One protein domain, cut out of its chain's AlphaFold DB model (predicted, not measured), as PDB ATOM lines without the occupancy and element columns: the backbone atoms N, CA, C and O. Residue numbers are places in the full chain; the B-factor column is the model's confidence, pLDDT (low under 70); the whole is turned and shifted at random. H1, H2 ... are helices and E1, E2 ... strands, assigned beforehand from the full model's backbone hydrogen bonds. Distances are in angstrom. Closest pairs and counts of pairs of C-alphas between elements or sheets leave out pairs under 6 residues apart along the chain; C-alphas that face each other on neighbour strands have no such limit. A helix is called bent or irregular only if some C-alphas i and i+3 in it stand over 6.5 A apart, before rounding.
ATOM      1  N   VAL A   6      29.802  31.511  11.529       98.81
ATOM      2  CA  VAL A   6      29.464  32.162  12.804       98.81
ATOM      3  C   VAL A   6      28.193  32.984  12.668       98.81
ATOM      4  O   VAL A   6      27.815  33.377  11.563       98.81
ATOM      5  N   ALA A   7      27.531  33.241  13.787       98.94
ATOM      6  CA  ALA A   7      26.325  34.044  13.839       98.94
ATOM      7  C   ALA A   7      26.391  35.091  14.944       98.94
ATOM      8  O   ALA A   7      27.113  34.943  15.931       98.94
ATOM      9  N   GLY A   8      25.600  36.137  14.773       98.94
ATOM     10  CA  GLY A   8      25.403  37.168  15.769       98.94
ATOM     11  C   GLY A   8      23.954  37.590  15.829       98.94
ATOM     12  O   GLY A   8      23.282  37.648  14.794       98.94
ATOM     13  N   ILE A   9      23.486  37.851  17.043       98.88
ATOM     14  CA  ILE A   9      22.108  38.214  17.328       98.88
ATOM     15  C   ILE A   9      22.086  39.543  18.076       98.88
ATOM     16  O   ILE A   9      22.711  39.661  19.126       98.88
ATOM     17  N   ASP A  10      21.337  40.504  17.545       98.38
ATOM     18  CA  ASP A  10      20.925  41.704  18.274       98.38
ATOM     19  C   ASP A  10      19.509  41.493  18.820       98.38
ATOM     20  O   ASP A  10      18.603  41.071  18.086       98.38
ATOM     21  N   VAL A  11      19.331  41.716  20.123       97.94
ATOM     22  CA  VAL A  11      18.099  41.374  20.840       97.94
ATOM     23  C   VAL A  11      17.295  42.633  21.132       97.94
ATOM     24  O   VAL A  11      17.676  43.488  21.933       97.94
ATOM     25  N   GLY A  12      16.120  42.729  20.520       91.75
ATOM     26  CA  GLY A  12      15.178  43.811  20.760       91.75
ATOM     27  C   GLY A  12      14.045  43.422  21.708       91.75
ATOM     28  O   GLY A  12      13.759  42.257  21.982       91.75
ATOM     29  N   GLY A  13      13.335  44.437  22.207       83.44
ATOM     30  CA  GLY A  13      12.034  44.233  22.853       83.44
ATOM     31  C   GLY A  13      10.943  43.892  21.830       83.44
ATOM     32  O   GLY A  13      11.152  44.016  20.624       83.44
ATOM     33  N   ASP A  14       9.744  43.556  22.305       75.38
ATOM     34  CA  ASP A  14       8.642  42.983  21.503       75.38
ATOM     35  C   ASP A  14       8.273  43.745  20.219       75.38
ATOM     36  O   ASP A  14       7.811  43.145  19.254       75.38
ATOM     37  N   ARG A  15       8.482  45.068  20.177       74.75
ATOM     38  CA  ARG A  15       8.227  45.883  18.974       74.75
ATOM     39  C   ARG A  15       9.359  45.869  17.949       74.75
ATOM     40  O   ARG A  15       9.093  46.109  16.779       74.75
ATOM     41  N   LYS A  16      10.604  45.702  18.400       75.69
ATOM     42  CA  LYS A  16      11.802  45.727  17.548       75.69
ATOM     43  C   LYS A  16      12.184  44.341  17.038       75.69
ATOM     44  O   LYS A  16      12.882  44.250  16.040       75.69
ATOM     45  N   GLY A  17      11.740  43.296  17.741       85.12
ATOM     46  CA  GLY A  17      12.104  41.919  17.443       85.12
ATOM     47  C   GLY A  17      13.612  41.684  17.533       85.12
ATOM     48  O   GLY A  17      14.360  42.525  18.026       85.12
ATOM     49  N   ASN A  18      14.054  40.519  17.074       96.12
ATOM     50  CA  ASN A  18      15.461  40.138  17.110       96.12
ATOM     51  C   ASN A  18      16.033  40.126  15.688       96.12
ATOM     52  O   ASN A  18      15.341  39.744  14.734       96.12
ATOM     53  N   HIS A  19      17.301  40.497  15.553       98.25
ATOM     54  CA  HIS A  19      18.031  40.477  14.289       98.25
ATOM     55  C   HIS A  19      19.131  39.419  14.332       98.25
ATOM     56  O   HIS A  19      19.804  39.266  15.342       98.25
ATOM     57  N   LEU A  20      19.309  38.681  13.237       98.69
ATOM     58  CA  LEU A  20      20.326  37.642  13.081       98.69
ATOM     59  C   LEU A  20      21.150  37.923  11.828       98.69
ATOM     60  O   LEU A  20      20.595  38.111  10.743       98.69
ATOM     61  N   VAL A  21      22.471  37.837  11.956       98.88
ATOM     62  CA  VAL A  21      23.411  37.816  10.830       98.88
ATOM     63  C   VAL A  21      24.268  36.559  10.914       98.88
ATOM     64  O   VAL A  21      24.803  36.241  11.972       98.88
ATOM     65  N   ILE A  22      24.417  35.852   9.790       98.88
ATOM     66  CA  ILE A  22      25.295  34.680   9.657       98.88
ATOM     67  C   ILE A  22      26.420  35.000   8.676       98.88
ATOM     68  O   ILE A  22      26.163  35.419   7.542       98.88
ATOM     69  N   LEU A  23      27.659  34.746   9.090       98.75
ATOM     70  CA  LEU A  23      28.875  34.976   8.319       98.75
ATOM     71  C   LEU A  23      29.644  33.670   8.089       98.75
ATOM     72  O   LEU A  23      29.670  32.786   8.943       98.75
ATOM     73  N   ARG A  24      30.338  33.578   6.954       98.19
ATOM     74  CA  ARG A  24      31.393  32.588   6.695       98.19
ATOM     75  C   ARG A  24      32.611  33.315   6.138       98.19
ATOM     76  O   ARG A  24      32.581  33.812   5.011       98.19
ATOM     77  N   GLY A  25      33.666  33.410   6.945       96.25
ATOM     78  CA  GLY A  25      34.764  34.343   6.680       96.25
ATOM     79  C   GLY A  25      34.249  35.785   6.697       96.25
ATOM     80  O   GLY A  25      33.755  36.254   7.719       96.25
ATOM     81  N   THR A  26      34.330  36.474   5.561       96.81
ATOM     82  CA  THR A  26      33.797  37.836   5.373       96.81
ATOM     83  C   THR A  26      32.446  37.870   4.652       96.81
ATOM     84  O   THR A  26      31.813  38.921   4.548       96.81
ATOM     85  N   ARG A  27      31.979  36.722   4.144       97.75
ATOM     86  CA  ARG A  27      30.742  36.626   3.366       97.75
ATOM     87  C   ARG A  27      29.535  36.484   4.284       97.75
ATOM     88  O   ARG A  27      29.470  35.554   5.084       97.75
ATOM     89  N   MET A  28      28.533  37.331   4.076       98.06
ATOM     90  CA  MET A  28      27.216  37.186   4.691       98.06
ATOM     91  C   MET A  28      26.408  36.097   3.980       98.06
ATOM     92  O   MET A  28      26.220  36.150   2.763       98.06
ATOM     93  N   LEU A  29      25.963  35.092   4.733       98.06
ATOM     94  CA  LEU A  29      25.154  33.979   4.225       98.06
ATOM     95  C   LEU A  29      23.661  34.193   4.462       98.06
ATOM     96  O   LEU A  29      22.845  33.775   3.647       98.06
ATOM     97  N   CYS A  30      23.311  34.824   5.580       97.75
ATOM     98  CA  CYS A  30      21.930  35.050   5.977       97.75
ATOM     99  C   CYS A  30      21.823  36.344   6.784       97.75
ATOM    100  O   CYS A  30      22.725  36.680   7.555       97.75
ATOM    101  N   LYS A  31      20.693  37.031   6.610       97.69
ATOM    102  CA  LYS A  31      20.245  38.150   7.429       97.69
ATOM    103  C   LYS A  31      18.754  37.975   7.687       97.69
ATOM    104  O   LYS A  31      17.997  37.835   6.727       97.69
ATOM    105  N   LEU A  32      18.341  38.007   8.947       96.81
ATOM    106  CA  LEU A  32      16.938  38.041   9.353       96.81
ATOM    107  C   LEU A  32      16.708  39.213  10.307       96.81
ATOM    108  O   LEU A  32      17.554  39.493  11.148       96.81
ATOM    109  N   GLY A  33      15.551  39.857  10.196       94.81
ATOM    110  CA  GLY A  33      15.068  40.849  11.155       94.81
ATOM    111  C   GLY A  33      13.680  40.460  11.647       94.81
ATOM    112  O   GLY A  33      12.963  39.744  10.944       94.81
ATOM    113  N   ASN A  34      13.307  40.925  12.839       93.38
ATOM    114  CA  ASN A  34      12.051  40.561  13.505       93.38
ATOM    115  C   ASN A  34      11.818  39.040  13.617       93.38
ATOM    116  O   ASN A  34      10.679  38.580  13.535       93.38
ATOM    117  N   ALA A  35      12.884  38.250  13.771       93.88
ATOM    118  CA  ALA A  35      12.785  36.792  13.800       93.88
ATOM    119  C   ALA A  35      12.554  36.252  15.218       93.88
ATOM    120  O   ALA A  35      13.044  36.808  16.210       93.88
ATOM    121  N   THR A  36      11.824  35.141  15.314       95.25
ATOM    122  CA  THR A  36      11.654  34.414  16.578       95.25
ATOM    123  C   THR A  36      12.914  33.607  16.919       95.25
ATOM    124  O   THR A  36      13.681  33.264  16.009       95.25
ATOM    125  N   PRO A  37      13.135  33.253  18.200       96.69
ATOM    126  CA  PRO A  37      14.233  32.369  18.598       96.69
ATOM    127  C   PRO A  37      14.321  31.075  17.773       96.69
ATOM    128  O   PRO A  37      15.404  30.659  17.367       96.69
ATOM    129  N   GLU A  38      13.177  30.468  17.454       97.06
ATOM    130  CA  GLU A  38      13.089  29.206  16.714       97.06
ATOM    131  C   GLU A  38      13.517  29.375  15.251       97.06
ATOM    132  O   GLU A  38      14.264  28.552  14.722       97.06
ATOM    133  N   GLN A  39      13.106  30.471  14.603       97.50
ATOM    134  CA  GLN A  39      13.538  30.801  13.241       97.50
ATOM    135  C   GLN A  39      15.048  31.058  13.182       97.50
ATOM    136  O   GLN A  39      15.726  30.634  12.242       97.50
ATOM    137  N   MET A  40      15.591  31.738  14.196       98.25
ATOM    138  CA  MET A  40      17.028  31.985  14.298       98.25
ATOM    139  C   MET A  40      17.812  30.687  14.474       98.25
ATOM    140  O   MET A  40      18.801  30.464  13.768       98.25
ATOM    141  N   LEU A  41      17.347  29.814  15.367       98.62
ATOM    142  CA  LEU A  41      17.934  28.500  15.602       98.62
ATOM    143  C   LEU A  41      17.912  27.644  14.333       98.62
ATOM    144  O   LEU A  41      18.929  27.044  13.980       98.62
ATOM    145  N   GLU A  42      16.782  27.612  13.622       98.50
ATOM    146  CA  GLU A  42      16.641  26.886  12.359       98.50
ATOM    147  C   GLU A  42      17.697  27.342  11.340       98.50
ATOM    148  O   GLU A  42      18.407  26.507  10.773       98.50
ATOM    149  N   ARG A  43      17.874  28.658  11.150       98.56
ATOM    150  CA  ARG A  43      18.914  29.189  10.250       98.56
ATOM    151  C   ARG A  43      20.323  28.852  10.723       98.56
ATOM    152  O   ARG A  43      21.148  28.444   9.905       98.56
ATOM    153  N   CYS A  44      20.604  28.968  12.019       98.75
ATOM    154  CA  CYS A  44      21.916  28.613  12.563       98.75
ATOM    155  C   CYS A  44      22.236  27.129  12.340       98.75
ATOM    156  O   CYS A  44      23.370  26.774  12.007       98.75
ATOM    157  N   ARG A  45      21.237  26.246  12.458       98.38
ATOM    158  CA  ARG A  45      21.389  24.816  12.165       98.38
ATOM    159  C   ARG A  45      21.616  24.558  10.679       98.38
ATOM    160  O   ARG A  45      22.565  23.849  10.357       98.38
ATOM    161  N   ALA A  46      20.814  25.170   9.807       98.25
ATOM    162  CA  ALA A  46      20.896  25.004   8.354       98.25
ATOM    163  C   ALA A  46      22.240  25.460   7.758       98.25
ATOM    164  O   ALA A  46      22.701  24.891   6.775       98.25
ATOM    165  N   HIS A  47      22.885  26.465   8.357       98.31
ATOM    166  CA  HIS A  47      24.191  26.971   7.914       98.31
ATOM    167  C   HIS A  47      25.391  26.393   8.679       98.31
ATOM    168  O   HIS A  47      26.522  26.840   8.464       98.31
ATOM    169  N   GLU A  48      25.151  25.413   9.556       97.69
ATOM    170  CA  GLU A  48      26.185  24.774  10.378       97.69
ATOM    171  C   GLU A  48      27.009  25.791  11.178       97.69
ATOM    172  O   GLU A  48      28.238  25.768  11.185       97.69
ATOM    173  N   VAL A  49      26.317  26.727  11.832       98.69
ATOM    174  CA  VAL A  49      26.952  27.726  12.694       98.69
ATOM    175  C   VAL A  49      27.683  27.036  13.846       98.69
ATOM    176  O   VAL A  49      27.111  26.185  14.529       98.69
ATOM    177  N   ALA A  50      28.938  27.429  14.054       98.38
ATOM    178  CA  ALA A  50      29.806  26.936  15.116       98.38
ATOM    179  C   ALA A  50      29.734  27.804  16.383       98.38
ATOM    180  O   ALA A  50      29.746  27.269  17.485       98.38
ATOM    181  N   ALA A  51      29.610  29.125  16.241       98.62
ATOM    182  CA  ALA A  51      29.521  30.047  17.372       98.62
ATOM    183  C   ALA A  51      28.474  31.142  17.140       98.62
ATOM    184  O   ALA A  51      28.339  31.640  16.018       98.62
ATOM    185  N   VAL A  52      27.760  31.521  18.204       98.94
ATOM    186  CA  VAL A  52      26.701  32.543  18.192       98.94
ATOM    187  C   VAL A  52      26.969  33.585  19.282       98.94
ATOM    188  O   VAL A  52      26.874  33.266  20.465       98.94
ATOM    189  N   GLY A  53      27.280  34.823  18.898       98.94
ATOM    190  CA  GLY A  53      27.337  35.953  19.832       98.94
ATOM    191  C   GLY A  53      25.956  36.586  19.994       98.94
ATOM    192  O   GLY A  53      25.290  36.841  18.994       98.94
ATOM    193  N   ILE A  54      25.507  36.834  21.222       98.88
ATOM    194  CA  ILE A  54      24.143  37.308  21.500       98.88
ATOM    195  C   ILE A  54      24.204  38.589  22.340       98.88
ATOM    196  O   ILE A  54      24.775  38.566  23.432       98.88
ATOM    197  N   ASP A  55      23.586  39.675  21.855       98.56
ATOM    198  CA  ASP A  55      23.416  40.948  22.581       98.56
ATOM    199  C   ASP A  55      22.312  40.860  23.639       98.56
ATOM    200  O   ASP A  55      21.278  41.522  23.571       98.56
ATOM    201  N   ALA A  56      22.502  39.958  24.600       98.25
ATOM    202  CA  ALA A  56      21.659  39.858  25.777       98.25
ATOM    203  C   ALA A  56      22.352  39.148  26.939       98.25
ATOM    204  O   ALA A  56      23.132  38.217  26.701       98.25
ATOM    205  N   PRO A  57      22.007  39.514  28.193       98.12
ATOM    206  CA  PRO A  57      22.494  38.803  29.361       98.12
ATOM    207  C   PRO A  57      22.177  37.310  29.267       98.12
ATOM    208  O   PRO A  57      21.018  36.927  29.126       98.12
ATOM    209  N   CYS A  58      23.204  36.466  29.368       98.00
ATOM    210  CA  CYS A  58      23.040  35.008  29.359       98.00
ATOM    211  C   CYS A  58      22.530  34.449  30.692       98.00
ATOM    212  O   CYS A  58      22.064  33.312  30.761       98.00
ATOM    213  N   ARG A  59      22.622  35.242  31.763       97.50
ATOM    214  CA  ARG A  59      22.117  34.919  33.098       97.50
ATOM    215  C   ARG A  59      21.576  36.173  33.769       97.50
ATOM    216  O   ARG A  59      22.144  37.258  33.641       97.50
ATOM    217  N   TRP A  60      20.527  35.999  34.564       97.88
ATOM    218  CA  TRP A  60      20.060  37.027  35.488       97.88
ATOM    219  C   TRP A  60      21.004  37.174  36.678       97.88
ATOM    220  O   TRP A  60      21.725  36.246  37.047       97.88
ATOM    221  N   ARG A  61      20.962  38.335  37.333       96.38
ATOM    222  CA  ARG A  61      21.689  38.538  38.586       96.38
ATOM    223  C   ARG A  61      21.125  37.640  39.683       96.38
ATOM    224  O   ARG A  61      19.929  37.691  39.971       96.38
ATOM    225  N   THR A  62      22.011  36.931  40.371       91.31
ATOM    226  CA  THR A  62      21.710  36.194  41.600       91.31
ATOM    227  C   THR A  62      22.169  36.995  42.826       91.31
ATOM    228  O   THR A  62      23.237  37.607  42.841       91.31
ATOM    229  N   GLY A  63      21.334  37.047  43.866       84.38
ATOM    230  CA  GLY A  63      21.636  37.784  45.098       84.38
ATOM    231  C   GLY A  63      21.582  39.318  44.978       84.38
ATOM    232  O   GLY A  63      20.979  39.890  44.068       84.38
ATOM    233  N   ALA A  64      22.179  39.999  45.963       78.12
ATOM    234  CA  ALA A  64      22.112  41.460  46.098       78.12
ATOM    235  C   ALA A  64      23.150  42.208  45.241       78.12
ATOM    236  O   ALA A  64      22.942  43.358  44.851       78.12
ATOM    237  N   ALA A  65      24.276  41.562  44.941       86.00
ATOM    238  CA  ALA A  65      25.390  42.144  44.210       86.00
ATOM    239  C   ALA A  65      25.161  42.054  42.687       86.00
ATOM    240  O   ALA A  65      24.699  41.034  42.201       86.00
ATOM    241  N   GLY A  66      25.507  43.100  41.919       90.50
ATOM    242  CA  GLY A  66      25.498  43.033  40.443       90.50
ATOM    243  C   GLY A  66      26.459  41.968  39.891       90.50
ATOM    244  O   GLY A  66      27.411  41.602  40.596       90.50
ATOM    245  N   ARG A  67      26.227  41.508  38.649       96.94
ATOM    246  CA  ARG A  67      27.017  40.435  38.017       96.94
ATOM    247  C   ARG A  67      28.495  40.818  37.938       96.94
ATOM    248  O   ARG A  67      28.834  41.982  37.702       96.94
ATOM    249  N   LEU A  68      29.386  39.843  38.129       96.62
ATOM    250  CA  LEU A  68      30.827  40.100  38.103       96.62
ATOM    251  C   LEU A  68      31.287  40.624  36.736       96.62
ATOM    252  O   LEU A  68      32.118  41.529  36.694       96.62
ATOM    253  N   ALA A  69      30.685  40.128  35.653       97.19
ATOM    254  CA  ALA A  69      30.962  40.544  34.281       97.19
ATOM    255  C   ALA A  69      30.806  42.063  34.088       97.19
ATOM    256  O   ALA A  69      31.736  42.754  33.674       97.19
ATOM    257  N   GLU A  70      29.657  42.604  34.492       97.75
ATOM    258  CA  GLU A  70      29.321  44.030  34.380       97.75
ATOM    259  C   GLU A  70      30.262  44.899  35.222       97.75
ATOM    260  O   GLU A  70      30.733  45.944  34.776       97.75
ATOM    261  N   LYS A  71      30.597  44.444  36.436       96.69
ATOM    262  CA  LYS A  71      31.557  45.139  37.307       96.69
ATOM    263  C   LYS A  71      32.966  45.140  36.723       96.69
ATOM    264  O   LYS A  71      33.681  46.127  36.872       96.69
ATOM    265  N   ALA A  72      33.389  44.032  36.120       97.25
ATOM    266  CA  ALA A  72      34.707  43.913  35.513       97.25
ATOM    267  C   ALA A  72      34.837  44.844  34.297       97.25
ATOM    268  O   ALA A  72      35.811  45.587  34.220       97.25
ATOM    269  N   LEU A  73      33.816  44.904  33.438       97.62
ATOM    270  CA  LEU A  73      33.759  45.845  32.315       97.62
ATOM    271  C   LEU A  73      33.742  47.310  32.766       97.62
ATOM    272  O   LEU A  73      34.488  48.126  32.227       97.62
ATOM    273  N   ALA A  74      32.972  47.644  33.807       97.06
ATOM    274  CA  ALA A  74      32.921  49.007  34.334       97.06
ATOM    275  C   ALA A  74      34.297  49.506  34.815       97.06
ATOM    276  O   ALA A  74      34.627  50.676  34.622       97.06
ATOM    277  N   ARG A  75      35.140  48.625  35.381       96.62
ATOM    278  CA  ARG A  75      36.535  48.959  35.747       96.62
ATOM    279  C   ARG A  75      37.405  49.274  34.531       96.62
ATOM    280  O   ARG A  75      38.325  50.072  34.649       96.62
ATOM    281  N   GLN A  76      37.078  48.695  33.378       96.06
ATOM    282  CA  GLN A  76      37.704  48.994  32.089       96.06
ATOM    283  C   GLN A  76      37.055  50.190  31.377       96.06
ATOM    284  O   GLN A  76      37.364  50.443  30.220       96.06
ATOM    285  N   ARG A  77      36.148  50.932  32.036       96.00
ATOM    286  CA  ARG A  77      35.369  52.039  31.444       96.00
ATOM    287  C   ARG A  77      34.504  51.605  30.250       96.00
ATOM    288  O   ARG A  77      34.147  52.432  29.414       96.00
ATOM    289  N   ILE A  78      34.132  50.326  30.194       96.81
ATOM    290  CA  ILE A  78      33.173  49.787  29.228       96.81
ATOM    291  C   ILE A  78      31.823  49.680  29.936       96.81
ATOM    292  O   ILE A  78      31.657  48.895  30.869       96.81
ATOM    293  N   PHE A  79      30.853  50.489  29.515       92.38
ATOM    294  CA  PHE A  79      29.549  50.552  30.173       92.38
ATOM    295  C   PHE A  79      28.566  49.541  29.575       92.38
ATOM    296  O   PHE A  79      28.357  49.503  28.364       92.38
ATOM    297  N   SER A  80      27.912  48.769  30.437       94.38
ATOM    298  CA  SER A  80      26.782  47.901  30.100       94.38
ATOM    299  C   SER A  80      25.566  48.254  30.961       94.38
ATOM    300  O   SER A  80      25.690  48.893  32.011       94.38
ATOM    301  N   PHE A  81      24.371  47.848  30.526       93.50
ATOM    302  CA  PHE A  81      23.203  47.893  31.404       93.50
ATOM    303  C   PHE A  81      23.358  46.855  32.517       93.50
ATOM    304  O   PHE A  81      23.743  45.718  32.258       93.50
ATOM    305  N   ALA A  82      23.041  47.245  33.752       94.81
ATOM    306  CA  ALA A  82      23.036  46.315  34.872       94.81
ATOM    307  C   ALA A  82      21.879  45.320  34.719       94.81
ATOM    308  O   ALA A  82      20.717  45.728  34.626       94.81
ATOM    309  N   THR A  83      22.189  44.026  34.733       97.12
ATOM    310  CA  THR A  83      21.169  42.978  34.692       97.12
ATOM    311  C   THR A  83      20.536  42.850  36.081       97.12
ATOM    312  O   THR A  83      21.246  42.611  37.062       97.12
ATOM    313  N   PRO A  84      19.214  43.039  36.226       96.62
ATOM    314  CA  PRO A  84      18.539  42.902  37.512       96.62
ATOM    315  C   PRO A  84      18.355  41.423  37.896       96.62
ATOM    316  O   PRO A  84      18.669  40.508  37.135       96.62
ATOM    317  N   ALA A  85      17.801  41.183  39.089       96.62
ATOM    318  CA  ALA A  85      17.161  39.896  39.360       96.62
ATOM    319  C   ALA A  85      15.911  39.757  38.476       96.62
ATOM    320  O   ALA A  85      15.229  40.754  38.206       96.62
ATOM    321  N   ARG A  86      15.597  38.534  38.049       96.44
ATOM    322  CA  ARG A  86      14.507  38.262  37.104       96.44
ATOM    323  C   ARG A  86      13.149  38.747  37.620       96.44
ATOM    324  O   ARG A  86      12.372  39.338  36.877       96.44
ATOM    325  N   GLU A  87      12.880  38.571  38.910       95.88
ATOM    326  CA  GLU A  87      11.632  38.977  39.566       95.88
ATOM    327  C   GLU A  87      11.486  40.502  39.592       95.88
ATOM    328  O   GLU A  87      10.398  41.036  39.382       95.88
ATOM    329  N   LEU A  88      12.599  41.218  39.791       95.12
ATOM    330  CA  LEU A  88      12.620  42.680  39.752       95.12
ATOM    331  C   LEU A  88      12.361  43.197  38.332       95.12
ATOM    332  O   LEU A  88      11.645  44.184  38.161       95.12
ATOM    333  N   ALA A  89      12.914  42.524  37.317       95.62
ATOM    334  CA  ALA A  89      12.616  42.835  35.923       95.62
ATOM    335  C   ALA A  89      11.127  42.634  35.613       95.62
ATOM    336  O   ALA A  89      10.511  43.515  35.015       95.62
ATOM    337  N   ALA A  90      10.547  41.519  36.068       95.38
ATOM    338  CA  ALA A  90       9.142  41.178  35.854       95.38
ATOM    339  C   ALA A  90       8.176  42.138  36.571       95.38
ATOM    340  O   ALA A  90       7.111  42.453  36.049       95.38
ATOM    341  N   ALA A  91       8.555  42.641  37.750       95.81
ATOM    342  CA  ALA A  91       7.768  43.621  38.496       95.81
ATOM    343  C   ALA A  91       7.840  45.046  37.904       95.81
ATOM    344  O   ALA A  91       7.079  45.930  38.315       95.81
ATOM    345  N   SER A  92       8.752  45.301  36.957       93.56
ATOM    346  CA  SER A  92       8.912  46.618  36.342       93.56
ATOM    347  C   SER A  92       7.733  46.972  35.437       93.56
ATOM    348  O   SER A  92       7.403  46.256  34.497       93.56
ATOM    349  N   LYS A  93       7.149  48.155  35.651       91.56
ATOM    350  CA  LYS A  93       6.032  48.667  34.839       91.56
ATOM    351  C   LYS A  93       6.470  49.397  33.563       91.56
ATOM    352  O   LYS A  93       5.620  49.769  32.763       91.56
ATOM    353  N   SER A  94       7.770  49.641  33.372       89.00
ATOM    354  CA  SER A  94       8.270  50.451  32.247       89.00
ATOM    355  C   SER A  94       8.396  49.682  30.929       89.00
ATOM    356  O   SER A  94       8.589  50.301  29.887       89.00
ATOM    357  N   GLY A  95       8.362  48.345  30.968       87.56
ATOM    358  CA  GLY A  95       8.654  47.488  29.812       87.56
ATOM    359  C   GLY A  95      10.124  47.499  29.370       87.56
ATOM    360  O   GLY A  95      10.477  46.803  28.422       87.56
ATOM    361  N   PHE A  96      11.001  48.244  30.058       92.00
ATOM    362  CA  PHE A  96      12.409  48.401  29.679       92.00
ATOM    363  C   PHE A  96      13.154  47.064  29.581       92.00
ATOM    364  O   PHE A  96      13.933  46.878  28.657       92.00
ATOM    365  N   TYR A  97      12.895  46.123  30.491       95.19
ATOM    366  CA  TYR A  97      13.593  44.832  30.538       95.19
ATOM    367  C   TYR A  97      13.055  43.784  29.552       95.19
ATOM    368  O   TYR A  97      13.545  42.658  29.550       95.19
ATOM    369  N   GLY A  98      12.074  44.121  28.705       95.12
ATOM    370  CA  GLY A  98      11.479  43.168  27.759       95.12
ATOM    371  C   GLY A  98      12.505  42.511  26.828       95.12
ATOM    372  O   GLY A  98      12.429  41.315  26.570       95.12
ATOM    373  N   TRP A  99      13.527  43.258  26.399       96.00
ATOM    374  CA  TRP A  99      14.607  42.711  25.571       96.00
ATOM    375  C   TRP A  99      15.456  41.663  26.315       96.00
ATOM    376  O   TRP A  99      15.869  40.687  25.705       96.00
ATOM    377  N   MET A 100      15.655  41.790  27.634       97.38
ATOM    378  CA  MET A 100      16.391  40.785  28.416       97.38
ATOM    379  C   MET A 100      15.604  39.472  28.527       97.38
ATOM    380  O   MET A 100      16.192  38.400  28.436       97.38
ATOM    381  N   PHE A 101      14.272  39.539  28.653       97.06
ATOM    382  CA  PHE A 101      13.414  38.349  28.586       97.06
ATOM    383  C   PHE A 101      13.422  37.707  27.192       97.06
ATOM    384  O   PHE A 101      13.412  36.484  27.080       97.06
ATOM    385  N   ASN A 102      13.486  38.505  26.122       96.56
ATOM    386  CA  ASN A 102      13.687  37.962  24.777       96.56
ATOM    387  C   ASN A 102      15.056  37.284  24.645       96.56
ATOM    388  O   ASN A 102      15.137  36.210  24.056       96.56
ATOM    389  N   GLY A 103      16.095  37.845  25.263       97.88
ATOM    390  CA  GLY A 103      17.408  37.217  25.389       97.88
ATOM    391  C   GLY A 103      17.344  35.855  26.076       97.88
ATOM    392  O   GLY A 103      17.801  34.871  25.498       97.88
ATOM    393  N   GLU A 104      16.711  35.778  27.253       98.12
ATOM    394  CA  GLU A 104      16.454  34.518  27.976       98.12
ATOM    395  C   GLU A 104      15.808  33.473  27.051       98.12
ATOM    396  O   GLU A 104      16.331  32.370  26.910       98.12
ATOM    397  N   ARG A 105      14.751  33.849  26.317       97.88
ATOM    398  CA  ARG A 105      14.074  32.947  25.367       97.88
ATOM    399  C   ARG A 105      14.976  32.460  24.231       97.88
ATOM    400  O   ARG A 105      14.790  31.345  23.749       97.88
ATOM    401  N   ILE A 106      15.922  33.281  23.773       98.50
ATOM    402  CA  ILE A 106      16.897  32.880  22.750       98.50
ATOM    403  C   ILE A 106      17.867  31.851  23.325       98.50
ATOM    404  O   ILE A 106      18.067  30.810  22.701       98.50
ATOM    405  N   TYR A 107      18.426  32.098  24.512       98.69
ATOM    406  CA  TYR A 107      19.301  31.123  25.166       98.69
ATOM    407  C   TYR A 107      18.578  29.799  25.433       98.69
ATOM    408  O   TYR A 107      19.124  28.747  25.106       98.69
ATOM    409  N   ASP A 108      17.336  29.843  25.924       98.50
ATOM    410  CA  ASP A 108      16.518  28.649  26.163       98.50
ATOM    411  C   ASP A 108      16.290  27.843  24.877       98.50
ATOM    412  O   ASP A 108      16.483  26.625  24.859       98.50
ATOM    413  N   ALA A 109      15.940  28.510  23.771       98.44
ATOM    414  CA  ALA A 109      15.758  27.851  22.479       98.44
ATOM    415  C   ALA A 109      17.065  27.223  21.960       98.44
ATOM    416  O   ALA A 109      17.048  26.163  21.333       98.44
ATOM    417  N   PHE A 110      18.211  27.857  22.218       98.56
ATOM    418  CA  PHE A 110      19.511  27.418  21.710       98.56
ATOM    419  C   PHE A 110      20.170  26.326  22.565       98.56
ATOM    420  O   PHE A 110      20.980  25.570  22.026       98.56
ATOM    421  N   ALA A 111      19.813  26.194  23.847       97.69
ATOM    422  CA  ALA A 111      20.527  25.382  24.841       97.69
ATOM    423  C   ALA A 111      20.730  23.904  24.453       97.69
ATOM    424  O   ALA A 111      21.749  23.308  24.795       97.69
ATOM    425  N   ALA A 112      19.794  23.305  23.709       97.38
ATOM    426  CA  ALA A 112      19.903  21.913  23.260       97.38
ATOM    427  C   ALA A 112      20.904  21.701  22.103       97.38
ATOM    428  O   ALA A 112      21.245  20.565  21.777       97.38
ATOM    429  N   HIS A 113      21.347  22.776  21.444       98.12
ATOM    430  CA  HIS A 113      22.161  22.722  20.223       98.12
ATOM    431  C   HIS A 113      23.452  23.538  20.295       98.12
ATOM    432  O   HIS A 113      24.379  23.263  19.530       98.12
ATOM    433  N   PHE A 114      23.499  24.537  21.170       98.44
ATOM    434  CA  PHE A 114      24.636  25.413  21.400       98.44
ATOM    435  C   PHE A 114      24.882  25.462  22.903       98.44
ATOM    436  O   PHE A 114      24.029  25.931  23.657       98.44
ATOM    437  N   ALA A 115      26.037  24.963  23.338       97.31
ATOM    438  CA  ALA A 115      26.423  25.065  24.737       97.31
ATOM    439  C   ALA A 115      26.651  26.539  25.095       97.31
ATOM    440  O   ALA A 115      27.243  27.281  24.310       97.31
ATOM    441  N   LEU A 116      26.210  26.963  26.279       97.81
ATOM    442  CA  LEU A 116      26.566  28.285  26.780       97.81
ATOM    443  C   LEU A 116      28.059  28.300  27.121       97.81
ATOM    444  O   LEU A 116      28.544  27.425  27.838       97.81
ATOM    445  N   PHE A 117      28.781  29.295  26.616       97.56
ATOM    446  CA  PHE A 117      30.205  29.444  26.875       97.56
ATOM    447  C   PHE A 117      30.498  29.610  28.374       97.56
ATOM    448  O   PHE A 117      29.990  30.520  29.028       97.56
ATOM    449  N   GLY A 118      31.346  28.724  28.902       94.12
ATOM    450  CA  GLY A 118      31.690  28.648  30.323       94.12
ATOM    451  C   GLY A 118      32.969  29.387  30.727       94.12
ATOM    452  O   GLY A 118      33.464  29.141  31.818       94.12
ATOM    453  N   GLY A 119      33.537  30.243  29.867       90.38
ATOM    454  CA  GLY A 119      34.731  31.035  30.202       90.38
ATOM    455  C   GLY A 119      36.083  30.338  29.993       90.38
ATOM    456  O   GLY A 119      37.109  30.940  30.295       90.38
ATOM    457  N   GLY A 120      36.097  29.102  29.480       82.31
ATOM    458  CA  GLY A 120      37.322  28.349  29.175       82.31
ATOM    459  C   GLY A 120      38.024  28.786  27.883       82.31
ATOM    460  O   GLY A 120      37.452  29.498  27.061       82.31
ATOM    461  N   GLU A 121      39.268  28.341  27.690       71.88
ATOM    462  CA  GLU A 121      40.089  28.716  26.524       71.88
ATOM    463  C   GLU A 121      39.726  27.948  25.243       71.88
ATOM    464  O   GLU A 121      39.917  28.463  24.141       71.88
ATOM    465  N   GLU A 122      39.183  26.735  25.369       78.19
ATOM    466  CA  GLU A 122      38.875  25.868  24.232       78.19
ATOM    467  C   GLU A 122      37.363  25.763  23.996       78.19
ATOM    468  O   GLU A 122      36.587  25.413  24.887       78.19
ATOM    469  N   VAL A 123      36.938  26.046  22.763       88.19
ATOM    470  CA  VAL A 123      35.556  25.848  22.320       88.19
ATOM    471  C   VAL A 123      35.439  24.479  21.660       88.19
ATOM    472  O   VAL A 123      35.847  24.286  20.516       88.19
ATOM    473  N   THR A 124      34.826  23.527  22.362       84.12
ATOM    474  CA  THR A 124      34.500  22.211  21.802       84.12
ATOM    475  C   THR A 124      33.061  22.191  21.287       84.12
ATOM    476  O   THR A 124      32.114  22.322  22.062       84.12
ATOM    477  N   GLY A 125      32.874  21.978  19.985       91.50
ATOM    478  CA  GLY A 125      31.542  21.890  19.379       91.50
ATOM    479  C   GLY A 125      30.874  23.250  19.149       91.50
ATOM    480  O   GLY A 125      31.543  24.242  18.875       91.50
ATOM    481  N   ARG A 126      29.535  23.277  19.181       97.69
ATOM    482  CA  ARG A 126      28.741  24.487  18.922       97.69
ATOM    483  C   ARG A 126      28.506  25.274  20.207       97.69
ATOM    484  O   ARG A 126      28.070  24.695  21.201       97.69
ATOM    485  N   VAL A 127      28.713  26.588  20.162       98.44
ATOM    486  CA  VAL A 127      28.657  27.461  21.343       98.44
ATOM    487  C   VAL A 127      27.795  28.706  21.117       98.44
ATOM    488  O   VAL A 127      27.742  29.248  20.012       98.44
ATOM    489  N   CYS A 128      27.135  29.189  22.163       98.75
ATOM    490  CA  CYS A 128      26.564  30.532  22.223       98.75
ATOM    491  C   CYS A 128      27.089  31.279  23.453       98.75
ATOM    492  O   CYS A 128      27.505  30.664  24.435       98.75
ATOM    493  N   PHE A 129      27.125  32.606  23.393       98.75
ATOM    494  CA  PHE A 129      27.691  33.421  24.465       98.75
ATOM    495  C   PHE A 129      27.168  34.854  24.436       98.75
ATOM    496  O   PHE A 129      26.719  35.355  23.402       98.75
ATOM    497  N   GLU A 130      27.290  35.521  25.579       98.81
ATOM    498  CA  GLU A 130      26.940  36.925  25.727       98.81
ATOM    499  C   GLU A 130      28.062  37.830  25.213       98.81
ATOM    500  O   GLU A 130      29.233  37.697  25.574       98.81
ATOM    501  N   THR A 131      27.693  38.803  24.393       98.88
ATOM    502  CA  THR A 131      28.540  39.931  24.000       98.88
ATOM    503  C   THR A 131      27.652  41.146  23.776       98.88
ATOM    504  O   THR A 131      26.445  41.037  23.926       98.88
ATOM    505  N   PHE A 132      28.212  42.307  23.443       98.56
ATOM    506  CA  PHE A 132      27.386  43.434  23.013       98.56
ATOM    507  C   PHE A 132      28.161  44.430  22.136       98.56
ATOM    508  O   PHE A 132      29.360  44.665  22.352       98.56
ATOM    509  N   PRO A 133      27.497  45.091  21.168       98.31
ATOM    510  CA  PRO A 133      28.138  45.937  20.164       98.31
ATOM    511  C   PRO A 133      28.983  47.078  20.735       98.31
ATOM    512  O   PRO A 133      29.966  47.486  20.117       98.31
ATOM    513  N   HIS A 134      28.620  47.637  21.896       98.25
ATOM    514  CA  HIS A 134      29.408  48.714  22.504       98.25
ATOM    515  C   HIS A 134      30.759  48.222  23.047       98.25
ATOM    516  O   HIS A 134      31.762  48.881  22.781       98.25
ATOM    517  N   ALA A 135      30.820  47.066  23.717       98.38
ATOM    518  CA  ALA A 135      32.090  46.480  24.150       98.38
ATOM    519  C   ALA A 135      32.977  46.112  22.956       98.38
ATOM    520  O   ALA A 135      34.159  46.445  22.949       98.38
ATOM    521  N   ILE A 136      32.383  45.524  21.911       98.69
ATOM    522  CA  ILE A 136      33.087  45.222  20.657       98.69
ATOM    523  C   ILE A 136      33.652  46.510  20.047       98.69
ATOM    524  O   ILE A 136      34.820  46.567  19.683       98.69
ATOM    525  N   THR A 137      32.863  47.586  20.004       98.56
ATOM    526  CA  THR A 137      33.345  48.888  19.516       98.56
ATOM    527  C   THR A 137      34.524  49.393  20.351       98.56
ATOM    528  O   THR A 137      35.532  49.796  19.779       98.56
ATOM    529  N   CYS A 138      34.435  49.332  21.686       98.25
ATOM    530  CA  CYS A 138      35.510  49.759  22.586       98.25
ATOM    531  C   CYS A 138      36.806  48.976  22.362       98.25
ATOM    532  O   CYS A 138      37.869  49.587  22.351       98.25
ATOM    533  N   ALA A 139      36.731  47.664  22.129       98.19
ATOM    534  CA  ALA A 139      37.908  46.859  21.808       98.19
ATOM    535  C   ALA A 139      38.594  47.309  20.510       98.19
ATOM    536  O   ALA A 139      39.818  47.316  20.423       98.19
ATOM    537  N   PHE A 140      37.813  47.728  19.510       98.19
ATOM    538  CA  PHE A 140      38.351  48.102  18.203       98.19
ATOM    539  C   PHE A 140      38.925  49.513  18.116       98.19
ATOM    540  O   PHE A 140      39.867  49.741  17.351       98.19
ATOM    541  N   VAL A 141      38.333  50.468  18.832       97.12
ATOM    542  CA  VAL A 141      38.682  51.893  18.696       97.12
ATOM    543  C   VAL A 141      39.183  52.525  19.994       97.12
ATOM    544  O   VAL A 141      39.660  53.653  19.967       97.12
ATOM    545  N   GLY A 142      39.112  51.808  21.116       96.94
ATOM    546  CA  GLY A 142      39.409  52.319  22.452       96.94
ATOM    547  C   GLY A 142      38.203  52.998  23.111       96.94
ATOM    548  O   GLY A 142      37.340  53.583  22.448       96.94
ATOM    549  N   THR A 143      38.145  52.952  24.444       95.62
ATOM    550  CA  THR A 143      37.031  53.500  25.243       95.62
ATOM    551  C   THR A 143      36.903  55.017  25.158       95.62
ATOM    552  O   THR A 143      35.802  55.538  25.296       95.62
ATOM    553  N   ASP A 144      38.003  55.732  24.915       94.75
ATOM    554  CA  ASP A 144      37.985  57.196  24.799       94.75
ATOM    555  C   ASP A 144      37.506  57.675  23.416       94.75
ATOM    556  O   ASP A 144      37.127  58.833  23.252       94.75
ATOM    557  N   VAL A 145      37.483  56.779  22.421       95.62
ATOM    558  CA  VAL A 145      37.029  57.067  21.051       95.62
ATOM    559  C   VAL A 145      35.611  56.544  20.812       95.62
ATOM    560  O   VAL A 145      34.845  57.145  20.051       95.62
ATOM    561  N   ALA A 146      35.236  55.425  21.438       94.94
ATOM    562  CA  ALA A 146      33.911  54.832  21.293       94.94
ATOM    563  C   ALA A 146      32.815  55.829  21.708       94.94
ATOM    564  O   ALA A 146      32.820  56.366  22.813       94.94
ATOM    565  N   SER A 147      31.850  56.087  20.819       92.06
ATOM    566  CA  SER A 147      30.868  57.154  21.027       92.06
ATOM    567  C   SER A 147      29.468  56.751  20.595       92.06
ATOM    568  O   SER A 147      29.224  56.389  19.446       92.06
ATOM    569  N   ALA A 148      28.493  56.930  21.492       88.94
ATOM    570  CA  ALA A 148      27.082  56.701  21.185       88.94
ATOM    571  C   ALA A 148      26.576  57.582  20.025       88.94
ATOM    572  O   ALA A 148      25.728  57.146  19.247       88.94
ATOM    573  N   ARG A 149      27.130  58.796  19.866       90.44
ATOM    574  CA  ARG A 149      26.792  59.714  18.760       90.44
ATOM    575  C   ARG A 149      27.305  59.218  17.409       90.44
ATOM    576  O   ARG A 149      26.719  59.548  16.386       90.44
ATOM    577  N   GLN A 150      28.375  58.427  17.411       93.25
ATOM    578  CA  GLN A 150      29.018  57.876  16.216       93.25
ATOM    579  C   GLN A 150      28.778  56.365  16.076       93.25
ATOM    580  O   GLN A 150      29.450  55.715  15.279       93.25
ATOM    581  N   LYS A 151      27.803  55.797  16.812       92.69
ATOM    582  CA  LYS A 151      27.600  54.342  16.884       92.69
ATOM    583  C   LYS A 151      27.437  53.694  15.507       92.69
ATOM    584  O   LYS A 151      28.057  52.680  15.239       92.69
ATOM    585  N   GLY A 152      26.639  54.288  14.617       95.62
ATOM    586  CA  GLY A 152      26.401  53.737  13.280       95.62
ATOM    587  C   GLY A 152      27.679  53.724  12.436       95.62
ATOM    588  O   GLY A 152      28.115  52.644  12.036       95.62
ATOM    589  N   PRO A 153      28.305  54.894  12.200       97.62
ATOM    590  CA  PRO A 153      29.556  54.984  11.450       97.62
ATOM    591  C   PRO A 153      30.694  54.127  12.023       97.62
ATOM    592  O   PRO A 153      31.315  53.382  11.272       97.62
ATOM    593  N   GLN A 154      30.935  54.164  13.340       98.19
ATOM    594  CA  GLN A 154      32.026  53.403  13.970       98.19
ATOM    595  C   GLN A 154      31.850  51.894  13.786       98.19
ATOM    596  O   GLN A 154      32.785  51.202  13.394       98.19
ATOM    597  N   ARG A 155      30.640  51.380  14.019       98.50
ATOM    598  CA  ARG A 155      30.352  49.946  13.911       98.50
ATOM    599  C   ARG A 155      30.447  49.439  12.470       98.50
ATOM    600  O   ARG A 155      30.976  48.356  12.240       98.50
ATOM    601  N   ARG A 156      30.010  50.239  11.490       98.62
ATOM    602  CA  ARG A 156      30.186  49.920  10.061       98.62
ATOM    603  C   ARG A 156      31.654  49.929   9.650       98.62
ATOM    604  O   ARG A 156      32.091  48.976   9.016       98.62
ATOM    605  N   ALA A 157      32.418  50.931  10.081       98.44
ATOM    606  CA  ALA A 157      33.846  51.011   9.791       98.44
ATOM    607  C   ALA A 157      34.622  49.809  10.361       98.44
ATOM    608  O   ALA A 157      35.545  49.316   9.719       98.44
ATOM    609  N   ILE A 158      34.224  49.301  11.535       98.56
ATOM    610  CA  ILE A 158      34.779  48.063  12.102       98.56
ATOM    611  C   ILE A 158      34.504  46.871  11.177       98.56
ATOM    612  O   ILE A 158      35.435  46.164  10.807       98.56
ATOM    613  N   LEU A 159      33.250  46.667  10.762       98.69
ATOM    614  CA  LEU A 159      32.888  45.572   9.855       98.69
ATOM    615  C   LEU A 159      33.636  45.666   8.514       98.69
ATOM    616  O   LEU A 159      34.160  44.664   8.035       98.69
ATOM    617  N   GLU A 160      33.741  46.867   7.942       98.50
ATOM    618  CA  GLU A 160      34.446  47.122   6.678       98.50
ATOM    619  C   GLU A 160      35.953  46.879   6.790       98.50
ATOM    620  O   GLU A 160      36.533  46.247   5.907       98.50
ATOM    621  N   ARG A 161      36.581  47.308   7.894       97.88
ATOM    622  CA  ARG A 161      37.989  47.005   8.203       97.88
ATOM    623  C   ARG A 161      38.241  45.498   8.258       97.88
ATOM    624  O   ARG A 161      39.292  45.036   7.827       97.88
ATOM    625  N   GLU A 162      37.264  44.743   8.744       97.94
ATOM    626  CA  GLU A 162      37.292  43.282   8.820       97.94
ATOM    627  C   GLU A 162      36.832  42.596   7.516       97.94
ATOM    628  O   GLU A 162      36.640  41.376   7.487       97.94
ATOM    629  N   GLY A 163      36.645  43.366   6.436       98.12
ATOM    630  CA  GLY A 163      36.295  42.892   5.097       98.12
ATOM    631  C   GLY A 163      34.824  42.511   4.906       98.12
ATOM    632  O   GLY A 163      34.477  41.940   3.874       98.12
ATOM    633  N   ILE A 164      33.954  42.792   5.879       98.50
ATOM    634  CA  ILE A 164      32.524  42.470   5.833       98.50
ATOM    635  C   ILE A 164      31.772  43.626   5.167       98.50
ATOM    636  O   ILE A 164      31.771  44.756   5.651       98.50
ATOM    637  N   ALA A 165      31.088  43.336   4.060       97.56
ATOM    638  CA  ALA A 165      30.298  44.334   3.345       97.56
ATOM    639  C   ALA A 165      29.087  44.797   4.176       97.56
ATOM    640  O   ALA A 165      28.263  43.985   4.602       97.56
ATOM    641  N   THR A 166      28.940  46.112   4.348       97.88
ATOM    642  CA  THR A 166      27.881  46.710   5.181       97.88
ATOM    643  C   THR A 166      26.662  47.181   4.387       97.88
ATOM    644  O   THR A 166      25.617  47.434   4.985       97.88
ATOM    645  N   ALA A 167      26.756  47.268   3.056       96.69
ATOM    646  CA  ALA A 167      25.650  47.687   2.191       96.69
ATOM    647  C   ALA A 167      24.349  46.869   2.388       96.69
ATOM    648  O   ALA A 167      23.277  47.473   2.381       96.69
ATOM    649  N   PRO A 168      24.387  45.540   2.641       95.94
ATOM    650  CA  PRO A 168      23.177  44.757   2.926       95.94
ATOM    651  C   PRO A 168      22.560  44.997   4.318       95.94
ATOM    652  O   PRO A 168      21.433  44.563   4.576       95.94
ATOM    653  N   LEU A 169      23.290  45.644   5.235       97.44
ATOM    654  CA  LEU A 169      22.854  45.925   6.606       97.44
ATOM    655  C   LEU A 169      22.048  47.224   6.604       97.44
ATOM    656  O   LEU A 169      22.610  48.318   6.517       97.44
ATOM    657  N   THR A 170      20.725  47.106   6.671       95.38
ATOM    658  CA  THR A 170      19.789  48.214   6.413       95.38
ATOM    659  C   THR A 170      19.385  48.970   7.672       95.38
ATOM    660  O   THR A 170      18.947  50.114   7.575       95.38
ATOM    661  N   SER A 171      19.554  48.371   8.852       95.75
ATOM    662  CA  SER A 171      19.290  49.001  10.149       95.75
ATOM    663  C   SER A 171      20.534  48.997  11.041       95.75
ATOM    664  O   SER A 171      21.564  48.416  10.697       95.75
ATOM    665  N   ILE A 172      20.454  49.684  12.184       96.00
ATOM    666  CA  ILE A 172      21.490  49.573  13.219       96.00
ATOM    667  C   ILE A 172      21.460  48.192  13.879       96.00
ATOM    668  O   ILE A 172      22.518  47.658  14.167       96.00
ATOM    669  N   ASP A 173      20.280  47.597  14.023       97.06
ATOM    670  CA  ASP A 173      20.082  46.274  14.620       97.06
ATOM    671  C   ASP A 173      20.745  45.182  13.741       97.06
ATOM    672  O   ASP A 173      21.430  44.290  14.234       97.06
ATOM    673  N   ASP A 174      20.689  45.327  12.405       97.88
ATOM    674  CA  ASP A 174      21.447  44.486  11.463       97.88
ATOM    675  C   ASP A 174      22.973  44.620  11.669       97.88
ATOM    676  O   ASP A 174      23.714  43.638  11.595       97.88
ATOM    677  N   VAL A 175      23.459  45.844  11.897       98.50
ATOM    678  CA  VAL A 175      24.889  46.127  12.129       98.50
ATOM    679  C   VAL A 175      25.351  45.560  13.468       98.50
ATOM    680  O   VAL A 175      26.444  45.003  13.556       98.50
ATOM    681  N   ASP A 176      24.515  45.668  14.491       98.50
ATOM    682  CA  ASP A 176      24.778  45.180  15.839       98.50
ATOM    683  C   ASP A 176      24.822  43.645  15.864       98.50
ATOM    684  O   ASP A 176      25.776  43.063  16.389       98.50
ATOM    685  N   ALA A 177      23.899  42.989  15.154       98.81
ATOM    686  CA  ALA A 177      23.932  41.548  14.930       98.81
ATOM    687  C   ALA A 177      25.198  41.120  14.163       98.81
ATOM    688  O   ALA A 177      25.858  40.150  14.537       98.81
ATOM    689  N   ALA A 178      25.604  41.860  13.124       98.81
ATOM    690  CA  ALA A 178      26.842  41.574  12.393       98.81
ATOM    691  C   ALA A 178      28.101  41.729  13.265       98.81
ATOM    692  O   ALA A 178      29.032  40.932  13.136       98.81
ATOM    693  N   LEU A 179      28.137  42.704  14.180       98.75
ATOM    694  CA  LEU A 179      29.230  42.830  15.147       98.75
ATOM    695  C   LEU A 179      29.260  41.669  16.136       98.75
ATOM    696  O   LEU A 179      30.335  41.145  16.419       98.75
ATOM    697  N   CYS A 180      28.107  41.216  16.624       98.94
ATOM    698  CA  CYS A 180      28.056  40.030  17.475       98.94
ATOM    699  C   CYS A 180      28.567  38.779  16.729       98.94
ATOM    700  O   CYS A 180      29.260  37.948  17.315       98.94
ATOM    701  N   ALA A 181      28.326  38.685  15.414       98.88
ATOM    702  CA  ALA A 181      28.859  37.609  14.574       98.88
ATOM    703  C   ALA A 181      30.381  37.714  14.419       98.88
ATOM    704  O   ALA A 181      31.091  36.707  14.452       98.88
ATOM    705  N   LEU A 182      30.896  38.937  14.290       98.81
ATOM    706  CA  LEU A 182      32.329  39.204  14.297       98.81
ATOM    707  C   LEU A 182      32.964  38.771  15.627       98.81
ATOM    708  O   LEU A 182      33.986  38.092  15.610       98.81
ATOM    709  N   ALA A 183      32.345  39.070  16.771       98.81
ATOM    710  CA  ALA A 183      32.834  38.598  18.067       98.81
ATOM    711  C   ALA A 183      32.868  37.062  18.155       98.81
ATOM    712  O   ALA A 183      33.822  36.500  18.687       98.81
ATOM    713  N   ALA A 184      31.884  36.371  17.567       98.75
ATOM    714  CA  ALA A 184      31.868  34.908  17.503       98.75
ATOM    715  C   ALA A 184      33.023  34.337  16.670       98.75
ATOM    716  O   ALA A 184      33.570  33.293  17.020       98.75
ATOM    717  N   ARG A 185      33.451  35.041  15.614       98.00
ATOM    718  CA  ARG A 185      34.680  34.695  14.885       98.00
ATOM    719  C   ARG A 185      35.914  34.813  15.780       98.00
ATOM    720  O   ARG A 185      36.683  33.864  15.856       98.00
ATOM    721  N   TYR A 186      36.066  35.932  16.489       97.94
ATOM    722  CA  TYR A 186      37.200  36.152  17.397       97.94
ATOM    723  C   TYR A 186      37.250  35.120  18.534       97.94
ATOM    724  O   TYR A 186      38.337  34.681  18.904       97.94
ATOM    725  N   LEU A 187      36.092  34.685  19.050       97.88
ATOM    726  CA  LEU A 187      36.020  33.605  20.039       97.88
ATOM    727  C   LEU A 187      36.615  32.303  19.488       97.88
ATOM    728  O   LEU A 187      37.457  31.700  20.144       97.88
ATOM    729  N   LEU A 188      36.222  31.891  18.278       96.62
ATOM    730  CA  LEU A 188      36.757  30.675  17.646       96.62
ATOM    731  C   LEU A 188      38.250  30.776  17.302       96.62
ATOM    732  O   LEU A 188      38.923  29.756  17.198       96.62
ATOM    733  N   GLU A 189      38.769  31.990  17.124       95.19
ATOM    734  CA  GLU A 189      40.198  32.255  16.923       95.19
ATOM    735  C   GLU A 189      40.997  32.292  18.241       95.19
ATOM    736  O   GLU A 189      42.215  32.461  18.203       95.19
ATOM    737  N   GLY A 190      40.347  32.175  19.407       95.44
ATOM    738  CA  GLY A 190      41.001  32.314  20.716       95.44
ATOM    739  C   GLY A 190      41.470  33.745  21.018       95.44
ATOM    740  O   GLY A 190      42.346  33.971  21.856       95.44
ATOM    741  N   ARG A 191      40.912  34.740  20.319       96.38
ATOM    742  CA  ARG A 191      41.307  36.155  20.388       96.38
ATOM    743  C   ARG A 191      40.253  36.978  21.112       96.38
ATOM    744  O   ARG A 191      39.695  37.926  20.565       96.38
ATOM    745  N   VAL A 192      39.960  36.604  22.350       97.56
ATOM    746  CA  VAL A 192      38.963  37.286  23.181       97.56
ATOM    747  C   VAL A 192      39.453  37.462  24.608       97.56
ATOM    748  O   VAL A 192      40.258  36.674  25.101       97.56
ATOM    749  N   ASP A 193      38.907  38.477  25.264       97.19
ATOM    750  CA  ASP A 193      38.901  38.606  26.712       97.19
ATOM    751  C   ASP A 193      37.507  38.252  27.243       97.19
ATOM    752  O   ASP A 193      36.480  38.531  26.611       97.19
ATOM    753  N   THR A 194      37.473  37.620  28.413       97.19
ATOM    754  CA  THR A 194      36.252  37.132  29.052       97.19
ATOM    755  C   THR A 194      36.066  37.820  30.400       97.19
ATOM    756  O   THR A 194      36.998  37.981  31.187       97.19
ATOM    757  N   TYR A 195      34.841  38.260  30.674       97.56
ATOM    758  CA  TYR A 195      34.497  38.999  31.885       97.56
ATOM    759  C   TYR A 195      33.327  38.311  32.563       97.56
ATOM    760  O   TYR A 195      32.242  38.268  31.992       97.56
ATOM    761  N   GLY A 196      33.506  37.812  33.785       96.50
ATOM    762  CA  GLY A 196      32.414  37.196  34.531       96.50
ATOM    763  C   GLY A 196      32.836  36.008  35.369       96.50
ATOM    764  O   GLY A 196      34.005  35.861  35.716       96.50
ATOM    765  N   ASP A 197      31.841  35.208  35.720       95.44
ATOM    766  CA  ASP A 197      31.978  33.959  36.457       95.44
ATOM    767  C   ASP A 197      30.864  32.993  36.030       95.44
ATOM    768  O   ASP A 197      29.924  33.371  35.331       95.44
ATOM    769  N   GLU A 198      30.943  31.736  36.463       93.75
ATOM    770  CA  GLU A 198      29.943  30.716  36.125       93.75
ATOM    771  C   GLU A 198      28.528  31.073  36.611       93.75
ATOM    772  O   GLU A 198      27.537  30.685  35.991       93.75
ATOM    773  N   SER A 199      28.418  31.830  37.709       93.50
ATOM    774  CA  SER A 199      27.135  32.143  38.346       93.50
ATOM    775  C   SER A 199      26.341  33.210  37.588       93.50
ATOM    776  O   SER A 199      25.127  33.088  37.425       93.50
ATOM    777  N   GLY A 200      27.027  34.253  37.115       94.56
ATOM    778  CA  GLY A 200      26.467  35.385  36.380       94.56
ATOM    779  C   GLY A 200      26.691  35.307  34.872       94.56
ATOM    780  O   GLY A 200      26.193  36.168  34.143       94.56
ATOM    781  N   GLY A 201      27.416  34.292  34.407       96.88
ATOM    782  CA  GLY A 201      27.827  34.139  33.021       96.88
ATOM    783  C   GLY A 201      29.009  35.030  32.638       96.88
ATOM    784  O   GLY A 201      29.435  35.917  33.388       96.88
ATOM    785  N   PHE A 202      29.530  34.781  31.439       98.12
ATOM    786  CA  PHE A 202      30.673  35.488  30.873       98.12
ATOM    787  C   PHE A 202      30.246  36.379  29.710       98.12
ATOM    788  O   PHE A 202      29.574  35.918  28.789       98.12
ATOM    789  N   ILE A 203      30.709  37.627  29.725       98.62
ATOM    790  CA  ILE A 203      30.688  38.523  28.570       98.62
ATOM    791  C   ILE A 203      32.007  38.363  27.819       98.62
ATOM    792  O   ILE A 203      33.080  38.501  28.408       98.62
ATOM    793  N   VAL A 204      31.922  38.107  26.518       98.56
ATOM    794  CA  VAL A 204      33.075  37.928  25.632       98.56
ATOM    795  C   VAL A 204      33.288  39.184  24.795       98.56
ATOM    796  O   VAL A 204      32.352  39.705  24.183       98.56
ATOM    797  N   VAL A 205      34.530  39.660  24.737       98.44
ATOM    798  CA  VAL A 205      34.925  40.852  23.977       98.44
ATOM    799  C   VAL A 205      36.152  40.522  23.119       98.44
ATOM    800  O   VAL A 205      37.082  39.908  23.635       98.44
ATOM    801  N   PRO A 206      36.198  40.902  21.828       98.25
ATOM    802  CA  PRO A 206      37.387  40.707  20.995       98.25
ATOM    803  C   PRO A 206      38.660  41.303  21.606       98.25
ATOM    804  O   PRO A 206      38.631  42.414  22.133       98.25
ATOM    805  N   ARG A 207      39.779  40.590  21.463       96.25
ATOM    806  CA  ARG A 207      41.133  41.059  21.770       96.25
ATOM    807  C   ARG A 207      41.893  41.266  20.461       96.25
ATOM    808  O   ARG A 207      42.092  40.309  19.706       96.25
TER     809      ARG A 207
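Overview. This is residues 6 to 207 of the 208 residues of an uncharacterized protein of Paraburkholderia atlantica (UniProt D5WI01). A twisted sheet of five strands forms the core, with the long helix H7 covering one face and H1 and H4 the other, in three layers; the hairpin E6 and E7 packs beside edge strand E5, while H5 and H6 pack on H7. The 202 printed residues hold seven named helices and seven named strands, along the chain E1 E2 E3 H1 E4 H2 H3 H4 E5 H5 H6 H7 E6 E7, a mixed class. The large sheet, order E3 E2 E1 E4 E5, is mixed; E6 and E7 are antiparallel. The whole is compact and rounded, radius of gyration of the C-alphas 15.5 A, spanning 43 by 38 by 36 A.

Along the chain. Find C-alpha 6 at (29.464, 32.162, 12.804), where E1, residues 6 to 11, begins. Its sheet adds E2, 18 to 24, 20.5 A long; E3, 27 to 35, 20.8 A; E4, 49 to 55; and E5, 127 to 130. Then look for H1, 37 to 46; H2, 68 to 75; H3, 86 to 90; H4, 98 to 110, 18.7 A; H5, 133 to 141; and H6, 148 to 161, irregular, with C-alphas 149 and 152 8.1 A apart. H7, 172 to 188, runs 24.7 A from (21.490, 49.573, 13.219). E6 is residues 192 to 197, and E7, residues 201 to 206, ends at C-alpha 206, (37.387, 40.707, 20.995).

Arrangement. Begin at E1 E2 E3, a meander, each strand the antiparallel neighbour of the one before; N 8 and O 21 are 2.9 A apart, N 22 and O 30 2.9 A, within hydrogen-bond range. E1 and E4 are parallel, with N 9 and O 53 at 2.8 A. E4, H2 H3 H4, E5 is a strand-helix-strand unit, two parallel neighbour strands with helices between; N 52 and O 127 are 2.9 A apart. E3, H1, E4 is a split one, E2 and E1 between its strands, its crossover right-handed. H1 runs along the strands at a height over the sheet of 8.3 A, H4 at 8.8 A. On the opposite face is H7, C-alphas 8 and 181 being 3.7 A apart. H7 touches H5, C-alphas 133 and 176 at 5.5 A, and H6, C-alphas 152 and 172 at 6.4 A. In E6 and E7, N 193 and O 205 are 2.8 A apart; C-alphas 69 of H2 and 196 of E6 are 3.7 A apart. H3 is near H4. Every O i to N i+4 pair is within range in H1, H2, H3, H4, H5 and H7; in H6, 8 of 10.

Size, cuts and confidence. The farthest C-alphas, of Ala 64 and Ala 167, are 44.5 A apart. The printed part has no cut; the links E4 to H2 and H4 to E5 are long. No printed residue is under 70 in pLDDT.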